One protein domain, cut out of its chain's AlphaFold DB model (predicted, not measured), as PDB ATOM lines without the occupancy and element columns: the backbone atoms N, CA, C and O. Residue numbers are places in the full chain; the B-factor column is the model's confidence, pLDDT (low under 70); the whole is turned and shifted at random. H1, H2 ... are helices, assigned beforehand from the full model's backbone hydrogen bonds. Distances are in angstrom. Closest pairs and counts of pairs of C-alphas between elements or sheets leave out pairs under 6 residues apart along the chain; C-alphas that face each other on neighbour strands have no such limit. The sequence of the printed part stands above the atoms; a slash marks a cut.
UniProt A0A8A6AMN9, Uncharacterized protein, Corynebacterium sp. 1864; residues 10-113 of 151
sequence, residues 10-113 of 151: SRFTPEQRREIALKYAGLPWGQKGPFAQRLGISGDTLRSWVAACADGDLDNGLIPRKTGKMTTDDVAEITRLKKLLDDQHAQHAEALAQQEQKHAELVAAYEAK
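AT A GLANCE: This is residues 10 to 113 of the 151 residues of an uncharacterized protein of Corynebacterium sp. 1864 (UniProt A0A8A6AMN9). A small, compact head of three short helices, H1, H2 and H3, has one very long helix, H4, running out of it as an arm; H4 begins beside the end of H1, and its residues 80 to 113 stick out free. In the head H1 and H3 cross at a wide angle, H2 packs on the beginning of H3 at residues 43 to 46, and a long loop, residues 55 to 71, leads from H3 to the foot of the arm. The printed part has 104 residues with four named helices, in the order H1, H2, H3, H4, and no named strand; its class is all helix. The whole is extended, with a radius of gyration of the C-alphas of 21.5 A, and spans 71 by 28 by 25 A, the arm making the length.

IN THESE COORDINATES: Start at Ser 10 and go on to C-alpha 14 at (228.773, 205.736, 127.528), where H1 begins; it takes residues 14 to 26 and measures 18.6 A from first to last C-alpha. After it, look for H2 at residues 32 to 39, 11.0 A long, and then H3 at residues 43 to 54, 16.8 A long. Find C-alpha 72 at (240.392, 193.012, 115.788); from there H4, residues 72 to 113, runs 61.6 A to C-alpha 113 at (219.111, 168.722, 168.269).

HOW THE PARTS SIT: Begin with H1 and H3, which touch and stand about perpendicular at 77 degrees; their closest C-alphas, those of Ala 21 and Val 50, are 5.0 A apart. Next look at H2, which touches H3 at residues 43 to 46 of H3 alone, about perpendicular at 81 degrees, with the closest C-alphas, of Ala 36 and Gly 43, 5.8 A apart. H1 and H2 are close but not clearly touching, the C-alphas of Tyr 24 and Lys 32 being the closest at 6.3 A. At the foot of the arm, residues 72 to 76 of H4 alone touch residues 22 to 26 of H1, at a steep tilt of 52 degrees, opposite ways; the closest C-alphas, of Gly 26 and Thr 72, are 5.2 A apart. H4 is apart from both H2 and H3. In H1, H2, H3 and H4 every O i to N i+4 pair is within hydrogen-bond range.

THE WHOLE: The C-alphas farthest apart are those of Gly 30 and Lys 113, at 72.1 A. Without the free residues 80 to 113, the body spans 29 by 28 by 19 A. The printed part has no cut; the links H1 to H2 and H2 to H3 are tight, and the link H3 to H4 is long, with 17 residues. Look for low confidence, pLDDT under 70, at residue 10 and residues 59 to 68; the mean pLDDT of the printed part is 86.6.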
ATOM      1  N   SER A  10     225.627 212.666 121.609       68.12
ATOM      2  CA  SER A  10     224.865 212.872 122.846       68.12
ATOM      3  C   SER A  10     223.628 211.980 123.001       68.12
ATOM      4  O   SER A  10     223.119 211.868 124.110       68.12
ATOM      5  N   ARG A  11     223.156 211.322 121.933       82.12
ATOM      6  CA  ARG A  11     222.009 210.399 121.989       82.12
ATOM      7  C   ARG A  11     222.322 209.062 122.679       82.12
ATOM      8  O   ARG A  11     221.397 208.397 123.129       82.12
ATOM      9  N   PHE A  12     223.589 208.657 122.734       82.06
ATOM     10  CA  PHE A  12     223.995 207.351 123.263       82.06
ATOM     11  C   PHE A  12     224.644 207.492 124.638       82.06
ATOM     12  O   PHE A  12     225.455 208.409 124.829       82.06
ATOM     13  N   THR A  13     224.335 206.571 125.555       85.75
ATOM     14  CA  THR A  13     225.033 206.465 126.851       85.75
ATOM     15  C   THR A  13     226.483 206.004 126.645       85.75
ATOM     16  O   THR A  13     226.793 205.440 125.589       85.75
ATOM     17  N   PRO A  14     227.396 206.232 127.605       81.38
ATOM     18  CA  PRO A  14     228.773 205.736 127.528       81.38
ATOM     19  C   PRO A  14     228.866 204.234 127.204       81.38
ATOM     20  O   PRO A  14     229.576 203.840 126.278       81.38
ATOM     21  N   GLU A  15     228.048 203.408 127.856       82.81
ATOM     22  CA  GLU A  15     228.010 201.951 127.682       82.81
ATOM     23  C   GLU A  15     227.561 201.570 126.269       82.81
ATOM     24  O   GLU A  15     228.177 200.730 125.608       82.81
ATOM     25  N   GLN A  16     226.520 202.238 125.760       87.19
ATOM     26  CA  GLN A  16     226.040 202.031 124.394       87.19
ATOM     27  C   GLN A  16     227.102 202.423 123.366       87.19
ATOM     28  O   GLN A  16     227.305 201.720 122.375       87.19
ATOM     29  N   ARG A  17     227.817 203.531 123.594       88.62
ATOM     30  CA  ARG A  17     228.920 203.951 122.718       88.62
ATOM     31  C   ARG A  17     230.047 202.921 122.721       88.62
ATOM     32  O   ARG A  17     230.567 202.620 121.647       88.62
ATOM     33  N   ARG A  18     230.379 202.341 123.879       86.25
ATOM     34  CA  ARG A  18     231.377 201.268 124.004       86.25
ATOM     35  C   ARG A  18     230.963 200.018 123.238       86.25
ATOM     36  O   ARG A  18     231.763 199.470 122.481       86.25
ATOM     37  N   GLU A  19     229.716 199.580 123.378       89.44
ATOM     38  CA  GLU A  19     229.206 198.419 122.645       89.44
ATOM     39  C   GLU A  19     229.235 198.649 121.125       89.44
ATOM     40  O   GLU A  19     229.701 197.797 120.363       89.44
ATOM     41  N   ILE A  20     228.798 199.829 120.675       91.94
ATOM     42  CA  ILE A  20     228.826 200.223 119.262       91.94
ATOM     43  C   ILE A  20     230.267 200.288 118.736       91.94
ATOM     44  O   ILE A  20     230.525 199.825 117.623       91.94
ATOM     45  N   ALA A  21     231.208 200.830 119.513       90.69
ATOM     46  CA  ALA A  21     232.616 200.920 119.141       90.69
ATOM     47  C   ALA A  21     233.263 199.535 118.997       90.69
ATOM     48  O   ALA A  21     233.926 199.282 117.992       90.69
ATOM     49  N   LEU A  22     233.014 198.619 119.941       90.31
ATOM     50  CA  LEU A  22     233.498 197.236 119.865       90.31
ATOM     51  C   LEU A  22     232.946 196.520 118.626       90.31
ATOM     52  O   LEU A  22     233.716 195.950 117.852       90.31
ATOM     53  N   LYS A  23     231.632 196.631 118.374       92.38
ATOM     54  CA  LYS A  23     231.008 196.085 117.157       92.38
ATOM     55  C   LYS A  23     231.653 196.669 115.903       92.38
ATOM     56  O   LYS A  23     232.065 195.920 115.026       92.38
ATOM     57  N   TYR A  24     231.796 197.992 115.826       92.44
ATOM     58  CA  TYR A  24     232.395 198.669 114.675       92.44
ATOM     59  C   TYR A  24     233.857 198.269 114.426       92.44
ATOM     60  O   TYR A  24     234.269 198.112 113.272       92.44
ATOM     61  N   ALA A  25     234.652 198.104 115.485       90.00
ATOM     62  CA  ALA A  25     236.050 197.702 115.388       90.00
ATOM     63  C   ALA A  25     236.198 196.285 114.810       90.00
ATOM     64  O   ALA A  25     237.017 196.102 113.905       90.00
ATOM     65  N   GLY A  26     235.349 195.345 115.245       90.00
ATOM     66  CA  GLY A  26     235.346 193.946 114.800       90.00
ATOM     67  C   GLY A  26     234.703 193.672 113.432       90.00
ATOM     68  O   GLY A  26     234.776 192.547 112.946       90.00
ATOM     69  N   LEU A  27     234.075 194.661 112.786       92.62
ATOM     70  CA  LEU A  27     233.445 194.455 111.475       92.62
ATOM     71  C   LEU A  27     234.476 194.168 110.362       92.62
ATOM     72  O   LEU A  27     235.482 194.886 110.272       92.62
ATOM     73  N   PRO A  28     234.173 193.233 109.437       89.69
ATOM     74  CA  PRO A  28     234.966 193.000 108.233       89.69
ATOM     75  C   PRO A  28     235.105 194.241 107.341       89.69
ATOM     76  O   PRO A  28     234.310 195.190 107.400       89.69
ATOM     77  N   TRP A  29     236.102 194.213 106.452       81.50
ATOM     78  CA  TRP A  29     236.301 195.270 105.462       81.50
ATOM     79  C   TRP A  29     235.041 195.469 104.599       81.50
ATOM     80  O   TRP A  29     234.336 194.518 104.266       81.50
ATOM     81  N   GLY A  30     234.703 196.726 104.299       87.31
ATOM     82  CA  GLY A  30     233.484 197.095 103.566       87.31
ATOM     83  C   GLY A  30     232.193 197.176 104.399       87.31
ATOM     84  O   GLY A  30     231.271 197.885 104.003       87.31
ATOM     85  N   GLN A  31     232.116 196.562 105.589       91.62
ATOM     86  CA  GLN A  31     230.885 196.577 106.407       91.62
ATOM     87  C   GLN A  31     230.764 197.786 107.351       91.62
ATOM     88  O   GLN A  31     229.670 198.124 107.815       91.62
ATOM     89  N   LYS A  32     231.877 198.484 107.599       91.81
ATOM     90  CA  LYS A  32     231.962 199.638 108.509       91.81
ATOM     91  C   LYS A  32     231.121 200.834 108.043       91.81
ATOM     92  O   LYS A  32     230.405 201.432 108.843       91.81
ATOM     93  N   GLY A  33     231.152 201.148 106.747       88.50
ATOM     94  CA  GLY A  33     230.373 202.246 106.155       88.50
ATOM     95  C   GLY A  33     228.855 202.053 106.287       88.50
ATOM     96  O   GLY A  33     228.188 202.924 106.850       88.50
ATOM     97  N   PRO A  34     228.301 200.905 105.849       92.12
ATOM     98  CA  PRO A  34     226.887 200.582 106.036       92.12
ATOM     99  C   PRO A  34     226.445 200.577 107.504       92.12
ATOM    100  O   PRO A  34     225.354 201.050 107.816       92.12
ATOM    101  N   PHE A  35     227.283 200.078 108.419       91.50
ATOM    102  CA  PHE A  35     226.990 200.093 109.854       91.50
ATOM    103  C   PHE A  35     226.873 201.518 110.410       91.50
ATOM    104  O   PHE A  35     225.884 201.838 111.069       91.50
ATOM    105  N   ALA A  36     227.833 202.388 110.083       90.12
ATOM    106  CA  ALA A  36     227.802 203.796 110.476       90.12
ATOM    107  C   ALA A  36     226.550 204.506 109.930       90.12
ATOM    108  O   ALA A  36     225.873 205.239 110.651       90.12
ATOM    109  N   GLN A  37     226.192 204.217 108.674       88.19
ATOM    110  CA  GLN A  37     225.017 204.789 108.022       88.19
ATOM    111  C   GLN A  37     223.700 204.342 108.668       88.19
ATOM    112  O   GLN A  37     222.825 205.181 108.854       88.19
ATOM    113  N   ARG A  38     223.563 203.063 109.052       88.19
ATOM    114  CA  ARG A  38     222.364 202.562 109.754       88.19
ATOM    115  C   ARG A  38     222.132 203.250 111.096       88.19
ATOM    116  O   ARG A  38     220.989 203.485 111.463       88.19
ATOM    117  N   LEU A  39     223.205 203.576 111.814       86.88
ATOM    118  CA  LEU A  39     223.126 204.296 113.088       86.88
ATOM    119  C   LEU A  39     223.015 205.819 112.902       86.88
ATOM    120  O   LEU A  39     222.793 206.541 113.871       86.88
ATOM    121  N   GLY A  40     223.197 206.316 111.672       86.75
ATOM    122  CA  GLY A  40     223.285 207.741 111.359       86.75
ATOM    123  C   GLY A  40     224.467 208.436 112.043       86.75
ATOM    124  O   GLY A  40     224.404 209.630 112.310       86.75
ATOM    125  N   ILE A  41     225.549 207.709 112.333       87.31
ATOM    126  CA  ILE A  41     226.758 208.232 112.986       87.31
ATOM    127  C   ILE A  41     227.862 208.362 111.934       87.31
ATOM    128  O   ILE A  41     227.971 207.541 111.023       87.31
ATOM    129  N   SER A  42     228.697 209.398 112.029       86.50
ATOM    130  CA  SER A  42     229.850 209.522 111.132       86.50
ATOM    131  C   SER A  42     230.904 208.440 111.425       86.50
ATOM    132  O   SER A  42     231.130 208.051 112.574       86.50
ATOM    133  N   GLY A  43     231.600 207.968 110.388       85.38
ATOM    134  CA  GLY A  43     232.691 207.002 110.563       85.38
ATOM    135  C   GLY A  43     233.878 207.561 111.361       85.38
ATOM    136  O   GLY A  43     234.621 206.790 111.967       85.38
ATOM    137  N   ASP A  44     234.066 208.884 111.381       84.31
ATOM    138  CA  ASP A  44     235.081 209.558 112.202       84.31
ATOM    139  C   ASP A  44     234.717 209.525 113.688       84.31
ATOM    140  O   ASP A  44     235.568 209.231 114.526       84.31
ATOM    141  N   THR A  45     233.440 209.741 114.018       87.06
ATOM    142  CA  THR A  45     232.927 209.618 115.389       87.06
ATOM    143  C   THR A  45     233.136 208.200 115.919       87.06
ATOM    144  O   THR A  45     233.676 208.035 117.009       87.06
ATOM    145  N   LEU A  46     232.797 207.175 115.128       88.69
ATOM    146  CA  LEU A  46     232.998 205.777 115.525       88.69
ATOM    147  C   LEU A  46     234.479 205.433 115.714       88.69
ATOM    148  O   LEU A  46     234.830 204.790 116.697       88.69
ATOM    149  N   ARG A  47     235.372 205.901 114.831       87.38
ATOM    150  CA  ARG A  47     236.827 205.732 115.014       87.38
ATOM    151  C   ARG A  47     237.339 206.428 116.274       87.38
ATOM    152  O   ARG A  47     238.172 205.864 116.975       87.38
ATOM    153  N   SER A  48     236.821 207.616 116.584       85.56
ATOM    154  CA  SER A  48     237.155 208.320 117.824       85.56
ATOM    155  C   SER A  48     236.687 207.559 119.064       85.56
ATOM    156  O   SER A  48     237.391 207.570 120.070       85.56
ATOM    157  N   TRP A  49     235.526 206.900 119.008       88.50
ATOM    158  CA  TRP A  49     235.053 206.057 120.106       88.50
ATOM    159  C   TRP A  49     235.899 204.797 120.262       88.50
ATOM    160  O   TRP A  49     236.259 204.447 121.375       88.50
ATOM    161  N   VAL A  50     236.297 204.153 119.163       86.88
ATOM    162  CA  VAL A  50     237.209 203.000 119.221       86.88
ATOM    163  C   VAL A  50     238.526 203.363 119.913       86.88
ATOM    164  O   VAL A  50     238.976 202.613 120.774       86.88
ATOM    165  N   ALA A  51     239.108 204.521 119.588       83.25
ATOM    166  CA  ALA A  51     240.330 204.991 120.238       83.25
ATOM    167  C   ALA A  51     240.126 205.241 121.744       83.25
ATOM    168  O   ALA A  51     240.891 204.732 122.555       83.25
ATOM    169  N   ALA A  52     239.049 205.928 122.138       81.62
ATOM    170  CA  ALA A  52     238.765 206.149 123.560       81.62
ATOM    171  C   ALA A  52     238.382 204.875 124.329       81.62
ATOM    172  O   ALA A  52     238.621 204.809 125.530       81.62
ATOM    173  N   CYS A  53     237.810 203.858 123.676       82.62
ATOM    174  CA  CYS A  53     237.631 202.547 124.300       82.62
ATOM    175  C   CYS A  53     238.973 201.860 124.571       82.62
ATOM    176  O   CYS A  53     239.110 201.241 125.619       82.62
ATOM    177  N   ALA A  54     239.941 201.967 123.653       78.69
ATOM    178  CA  ALA A  54     241.286 201.432 123.864       78.69
ATOM    179  C   ALA A  54     242.028 202.172 124.993       78.69
ATOM    180  O   ALA A  54     242.734 201.544 125.772       78.69
ATOM    181  N   ASP A  55     241.818 203.486 125.112       78.00
ATOM    182  CA  ASP A  55     242.415 204.321 126.164       78.00
ATOM    183  C   ASP A  55     241.690 204.206 127.531       78.00
ATOM    184  O   ASP A  55     242.175 204.732 128.529       78.00
ATOM    185  N   GLY A  56     240.521 203.552 127.603       73.19
ATOM    186  CA  GLY A  56     239.690 203.486 128.821       73.19
ATOM    187  C   GLY A  56     238.972 204.799 129.184       73.19
ATOM    188  O   GLY A  56     238.316 204.896 130.220       73.19
ATOM    189  N   ASP A  57     239.056 205.817 128.326       74.44
ATOM    190  CA  ASP A  57     238.497 207.155 128.555       74.44
ATOM    191  C   ASP A  57     236.971 207.206 128.312       74.44
ATOM    192  O   ASP A  57     236.292 208.130 128.767       74.44
ATOM    193  N   LEU A  58     236.413 206.216 127.601       71.75
ATOM    194  CA  LEU A  58     235.027 206.257 127.117       71.75
ATOM    195  C   LEU A  58     233.974 206.051 128.216       71.75
ATOM    196  O   LEU A  58     232.921 206.685 128.164       71.75
ATOM    197  N   ASP A  59     234.287 205.224 129.215       65.94
ATOM    198  CA  ASP A  59     233.410 204.952 130.362       65.94
ATOM    199  C   ASP A  59     233.512 206.071 131.426       65.94
ATOM    200  O   ASP A  59     232.585 206.291 132.198       65.94
ATOM    201  N   ASN A  60     234.597 206.860 131.409       63.94
ATOM    202  CA  ASN A  60     234.857 207.944 132.366       63.94
ATOM    203  C   ASN A  60     234.314 209.317 131.922       63.94
ATOM    204  O   ASN A  60     234.537 210.321 132.598       63.94
ATOM    205  N   GLY A  61     233.648 209.398 130.762       59.31
ATOM    206  CA  GLY A  61     233.170 210.667 130.195       59.31
ATOM    207  C   GLY A  61     234.290 211.649 129.825       59.31
ATOM    208  O   GLY A  61     234.019 212.825 129.573       59.31
ATOM    209  N   LEU A  62     235.541 211.181 129.790       60.47
ATOM    210  CA  LEU A  62     236.710 211.991 129.480       60.47
ATOM    211  C   LEU A  62     236.792 212.248 127.971       60.47
ATOM    212  O   LEU A  62     236.370 211.435 127.144       60.47
ATOM    213  N   ILE A  63     237.337 213.409 127.598       58.59
ATOM    214  CA  ILE A  63     237.579 213.749 126.192       58.59
ATOM    215  C   ILE A  63     238.623 212.758 125.641       58.59
ATOM    216  O   ILE A  63     239.727 212.711 126.183       58.59
ATOM    217  N   PRO A  64     238.314 211.999 124.568       61.22
ATOM    218  CA  PRO A  64     239.207 210.987 124.004       61.22
ATOM    219  C   PRO A  64     240.618 211.516 123.727       61.22
ATOM    220  O   PRO A  64     240.773 212.411 122.890       61.22
ATOM    221  N   ARG A  65     241.653 210.927 124.344       59.12
ATOM    222  CA  ARG A  65     243.055 211.294 124.061       59.12
ATOM    223  C   ARG A  65     243.554 210.840 122.685       59.12
ATOM    224  O   ARG A  65     244.558 211.357 122.205       59.12
ATOM    225  N   LYS A  66     242.799 209.970 121.998       62.78
ATOM    226  CA  LYS A  66     243.083 209.446 120.644       62.78
ATOM    227  C   LYS A  66     244.473 208.801 120.530       62.78
ATOM    228  O   LYS A  66     245.069 208.823 119.452       62.78
ATOM    229  N   THR A  67     244.992 208.245 121.618       63.62
ATOM    230  CA  THR A  67     246.334 207.651 121.665       63.62
ATOM    231  C   THR A  67     246.300 206.158 121.366       63.62
ATOM    232  O   THR A  67     247.216 205.638 120.727       63.62
ATOM    233  N   GLY A  68     245.222 205.479 121.756       64.06
ATOM    234  CA  GLY A  68     245.057 204.041 121.609       64.06
ATOM    235  C   GLY A  68     244.534 203.623 120.237       64.06
ATOM    236  O   GLY A  68     243.673 204.271 119.632       64.06
ATOM    237  N   LYS A  69     245.032 202.486 119.742       71.38
ATOM    238  CA  LYS A  69     244.452 201.755 118.608       71.38
ATOM    239  C   LYS A  69     243.908 200.428 119.125       71.38
ATOM    240  O   LYS A  69     244.634 199.711 119.794       71.38
ATOM    241  N   MET A  70     242.663 200.107 118.778       79.50
ATOM    242  CA  MET A  70     242.062 198.796 119.037       79.50
ATOM    243  C   MET A  70     242.189 197.934 117.780       79.50
ATOM    244  O   MET A  70     241.744 198.343 116.700       79.50
ATOM    245  N   THR A  71     242.781 196.757 117.914       84.75
ATOM    246  CA  THR A  71     242.857 195.750 116.854       84.75
ATOM    247  C   THR A  71     241.624 194.844 116.866       84.75
ATOM    248  O   THR A  71     240.792 194.892 117.772       84.75
ATOM    249  N   THR A  72     241.462 194.021 115.827       77.62
ATOM    250  CA  THR A  72     240.392 193.012 115.788       77.62
ATOM    251  C   THR A  72     240.616 191.913 116.830       77.62
ATOM    252  O   THR A  72     239.640 191.426 117.399       77.62
ATOM    253  N   ASP A  73     241.874 191.590 117.136       78.19
ATOM    254  CA  ASP A  73     242.239 190.604 118.156       78.19
ATOM    255  C   ASP A  73     241.871 191.104 119.559       78.19
ATOM    256  O   ASP A  73     241.270 190.360 120.333       78.19
ATOM    257  N   ASP A  74     242.093 192.393 119.846       80.19
ATOM    258  CA  ASP A  74     241.660 193.012 121.110       80.19
ATOM    259  C   ASP A  74     240.137 192.906 121.297       80.19
ATOM    260  O   ASP A  74     239.643 192.619 122.385       80.19
ATOM    261  N   VAL A  75     239.358 193.100 120.225       84.88
ATOM    262  CA  VAL A  75     237.889 192.977 120.276       84.88
ATOM    263  C   VAL A  75     237.458 191.530 120.517       84.88
ATOM    264  O   VAL A  75     236.512 191.293 121.278       84.88
ATOM    265  N   ALA A  76     238.126 190.570 119.873       84.75
ATOM    266  CA  ALA A  76     237.857 189.151 120.075       84.75
ATOM    267  C   ALA A  76     238.137 188.749 121.528       84.75
ATOM    268  O   ALA A  76     237.293 188.103 122.155       84.75
ATOM    269  N   GLU A  77     239.253 189.213 122.093       86.81
ATOM    270  CA  GLU A  77     239.617 188.937 123.480       86.81
ATOM    271  C   GLU A  77     238.661 189.609 124.471       86.81
ATOM    272  O   GLU A  77     238.160 188.950 125.376       86.81
ATOM    273  N   ILE A  78     238.283 190.875 124.261       88.31
ATOM    274  CA  ILE A  78     237.268 191.544 125.093       88.31
ATOM    275  C   ILE A  78     235.940 190.778 125.063       88.31
ATOM    276  O   ILE A  78     235.278 190.642 126.091       88.31
ATOM    277  N   THR A  79     235.532 190.273 123.897       86.62
ATOM    278  CA  THR A  79     234.292 189.493 123.763       86.62
ATOM    279  C   THR A  79     234.393 188.168 124.514       86.62
ATOM    280  O   THR A  79     233.465 187.794 125.234       86.62
ATOM    281  N   ARG A  80     235.532 187.478 124.394       94.12
ATOM    282  CA  ARG A  80     235.816 186.240 125.122       94.12
ATOM    283  C   ARG A  80     235.808 186.461 126.634       94.12
ATOM    284  O   ARG A  80     235.151 185.706 127.342       94.12
ATOM    285  N   LEU A  81     236.512 187.483 127.118       94.00
ATOM    286  CA  LEU A  81     236.612 187.802 128.543       94.00
ATOM    287  C   LEU A  81     235.259 188.198 129.133       94.00
ATOM    288  O   LEU A  81     234.938 187.765 130.233       94.00
ATOM    289  N   LYS A  82     234.440 188.960 128.397       91.56
ATOM    290  CA  LYS A  82     233.065 189.267 128.816       91.56
ATOM    291  C   LYS A  82     232.240 188.001 129.010       91.56
ATOM    292  O   LYS A  82     231.639 187.838 130.060       91.56
ATOM    293  N   LYS A  83     232.285 187.082 128.041       94.25
ATOM    294  CA  LYS A  83     231.589 185.799 128.160       94.25
ATOM    295  C   LYS A  83     232.083 184.995 129.368       94.25
ATOM    296  O   LYS A  83     231.270 184.476 130.116       94.25
ATOM    297  N   LEU A  84     233.399 184.926 129.573       95.44
ATOM    298  CA  LEU A  84     233.975 184.223 130.721       95.44
ATOM    299  C   LEU A  84     233.522 184.834 132.053       95.44
ATOM    300  O   LEU A  84     233.250 184.096 132.994       95.44
ATOM    301  N   LEU A  85     233.432 186.163 132.130       95.25
ATOM    302  CA  LEU A  85     232.948 186.859 133.318       95.25
ATOM    303  C   LEU A  85     231.460 186.574 133.571       95.25
ATOM    304  O   LEU A  85     231.086 186.321 134.712       95.25
ATOM    305  N   ASP A  86     230.631 186.568 132.525       94.00
ATOM    306  CA  ASP A  86     229.208 186.220 132.628       94.00
ATOM    307  C   ASP A  86     229.024 184.771 133.114       94.00
ATOM    308  O   ASP A  86     228.256 184.521 134.047       94.00
ATOM    309  N   ASP A  87     229.789 183.830 132.550       95.12
ATOM    310  CA  ASP A  87     229.800 182.425 132.968       95.12
ATOM    311  C   ASP A  87     230.256 182.291 134.436       95.12
ATOM    312  O   ASP A  87     229.652 181.561 135.225       95.12
ATOM    313  N   GLN A  88     231.292 183.035 134.838       95.81
ATOM    314  CA  GLN A  88     231.799 183.035 136.210       95.81
ATOM    315  C   GLN A  88     230.782 183.628 137.198       95.81
ATOM    316  O   GLN A  88     230.614 183.103 138.299       95.81
ATOM    317  N   HIS A  89     230.080 184.701 136.829       94.19
ATOM    318  CA  HIS A  89     229.014 185.269 137.653       94.19
ATOM    319  C   HIS A  89     227.853 184.288 137.838       94.19
ATOM    320  O   HIS A  89     227.344 184.166 138.952       94.19
ATOM    321  N   ALA A  90     227.470 183.557 136.787       95.19
ATOM    322  CA  ALA A  90     226.452 182.513 136.886       95.19
ATOM    323  C   ALA A  90     226.885 181.395 137.852       95.19
ATOM    324  O   ALA A  90     226.127 181.032 138.751       95.19
ATOM    325  N   GLN A  91     228.133 180.926 137.745       95.69
ATOM    326  CA  GLN A  91     228.691 179.915 138.652       95.69
ATOM    327  C   GLN A  91     228.711 180.375 140.115       95.69
ATOM    328  O   GLN A  91     228.361 179.606 141.008       95.69
ATOM    329  N   HIS A  92     229.098 181.626 140.380       93.50
ATOM    330  CA  HIS A  92     229.087 182.175 141.740       93.50
ATOM    331  C   HIS A  92     227.673 182.300 142.307       93.50
ATOM    332  O   HIS A  92     227.468 182.006 143.483       93.50
ATOM    333  N   ALA A  93     226.697 182.700 141.488       96.25
ATOM    334  CA  ALA A  93     225.301 182.778 141.910       96.25
ATOM    335  C   ALA A  93     224.746 181.394 142.286       96.25
ATOM    336  O   ALA A  93     224.104 181.243 143.326       96.25
ATOM    337  N   GLU A  94     225.049 180.367 141.487       96.25
ATOM    338  CA  GLU A  94     224.682 178.982 141.796       96.25
ATOM    339  C   GLU A  94     225.375 178.470 143.066       96.25
ATOM    340  O   GLU A  94     224.732 177.844 143.912       96.25
ATOM    341  N   ALA A  95     226.668 178.758 143.240       97.38
ATOM    342  CA  ALA A  95     227.422 178.357 144.426       97.38
ATOM    343  C   ALA A  95     226.868 178.998 145.708       97.38
ATOM    344  O   ALA A  95     226.748 178.314 146.728       97.38
ATOM    345  N   LEU A  96     226.485 180.278 145.651       97.31
ATOM    346  CA  LEU A  96     225.870 180.977 146.778       97.31
ATOM    347  C   LEU A  96     224.523 180.346 147.148       97.31
ATOM    348  O   LEU A  96     224.306 180.027 148.315       97.31
ATOM    349  N   ALA A  97     223.668 180.065 146.160       97.19
ATOM    350  CA  ALA A  97     222.385 179.404 146.392       97.19
ATOM    351  C   ALA A  97     222.556 178.011 147.027       97.19
ATOM    352  O   ALA A  97     221.842 177.653 147.965       97.19
ATOM    353  N   GLN A  98     223.539 177.227 146.572       96.44
ATOM    354  CA  GLN A  98     223.859 175.931 147.181       96.44
ATOM    355  C   GLN A  98     224.377 176.072 148.616       96.44
ATOM    356  O   GLN A  98     224.074 175.239 149.472       96.44
ATOM    357  N   GLN A  99     225.183 177.097 148.893       96.31
ATOM    358  CA  GLN A  99     225.690 177.358 150.236       96.31
ATOM    359  C   GLN A  99     224.560 177.757 151.189       96.31
ATOM    360  O   GLN A  99     224.513 177.250 152.309       96.31
ATOM    361  N   GLU A 100     223.641 178.616 150.749       96.81
ATOM    362  CA  GLU A 100     222.464 179.018 151.523       96.81
ATOM    363  C   GLU A 100     221.570 177.821 151.846       96.81
ATOM    364  O   GLU A 100     221.168 177.652 152.996       96.81
ATOM    365  N   GLN A 101     221.332 176.940 150.870       96.69
ATOM    366  CA  GLN A 101     220.585 175.697 151.082       96.69
ATOM    367  C   GLN A 101     221.259 174.803 152.128       96.69
ATOM    368  O   GLN A 101     220.628 174.426 153.113       96.69
ATOM    369  N   LYS A 102     222.564 174.534 151.982       97.56
ATOM    370  CA  LYS A 102     223.329 173.741 152.962       97.56
ATOM    371  C   LYS A 102     223.314 174.371 154.352       97.56
ATOM    372  O   LYS A 102     223.249 173.663 155.355       97.56
ATOM    373  N   HIS A 103     223.394 175.697 154.430       97.31
ATOM    374  CA  HIS A 103     223.337 176.405 155.702       97.31
ATOM    375  C   HIS A 103     221.951 176.283 156.345       97.31
ATOM    376  O   HIS A 103     221.864 176.009 157.538       97.31
ATOM    377  N   ALA A 104     220.875 176.422 155.568       97.88
ATOM    378  CA  ALA A 104     219.511 176.236 156.053       97.88
ATOM    379  C   ALA A 104     219.273 174.805 156.568       97.88
ATOM    380  O   ALA A 104     218.702 174.629 157.642       97.88
ATOM    381  N   GLU A 105     219.773 173.792 155.857       97.75
ATOM    382  CA  GLU A 105     219.720 172.390 156.295       97.75
ATOM    383  C   GLU A 105     220.478 172.168 157.610       97.75
ATOM    384  O   GLU A 105     219.969 171.514 158.523       97.75
ATOM    385  N   LEU A 106     221.683 172.735 157.737       98.06
ATOM    386  CA  LEU A 106     222.466 172.654 158.970       98.06
ATOM    387  C   LEU A 106     221.754 173.337 160.138       98.06
ATOM    388  O   LEU A 106     221.709 172.764 161.225       98.06
ATOM    389  N   VAL A 107     221.190 174.527 159.924       98.25
ATOM    390  CA  VAL A 107     220.425 175.251 160.949       98.25
ATOM    391  C   VAL A 107     219.234 174.416 161.412       98.25
ATOM    392  O   VAL A 107     219.125 174.158 162.607       98.25
ATOM    393  N   ALA A 108     218.427 173.887 160.488       98.00
ATOM    394  CA  ALA A 108     217.294 173.027 160.830       98.00
ATOM    395  C   ALA A 108     217.727 171.775 161.620       98.00
ATOM    396  O   ALA A 108     217.085 171.384 162.597       98.00
ATOM    397  N   ALA A 109     218.853 171.159 161.245       97.94
ATOM    398  CA  ALA A 109     219.400 170.011 161.964       97.94
ATOM    399  C   ALA A 109     219.899 170.369 163.376       97.94
ATOM    400  O   ALA A 109     219.774 169.562 164.300       97.94
ATOM    401  N   TYR A 110     220.483 171.556 163.564       95.88
ATOM    402  CA  TYR A 110     220.906 172.031 164.883       95.88
ATOM    403  C   TYR A 110     219.720 172.400 165.771       95.88
ATOM    404  O   TYR A 110     219.733 172.053 166.950       95.88
ATOM    405  N   GLU A 111     218.690 173.034 165.217       97.69
ATOM    406  CA  GLU A 111     217.456 173.357 165.935       97.69
ATOM    407  C   GLU A 111     216.753 172.093 166.441       97.69
ATOM    408  O   GLU A 111     216.378 172.029 167.611       97.69
ATOM    409  N   ALA A 112     216.669 171.045 165.616       97.69
ATOM    410  CA  ALA A 112     216.125 169.756 166.045       97.69
ATOM    411  C   ALA A 112     216.915 169.157 167.225       97.69
ATOM    412  O   ALA A 112     216.332 168.723 168.217       97.69
ATOM    413  N   LYS A 113     218.253 169.201 167.168       97.38
ATOM    414  CA  LYS A 113     219.111 168.722 168.269       97.38
ATOM    415  C   LYS A 113     218.963 169.551 169.543       97.38
ATOM    416  O   LYS A 113     219.109 168.999 170.632       97.38
TER     417      LYS A 113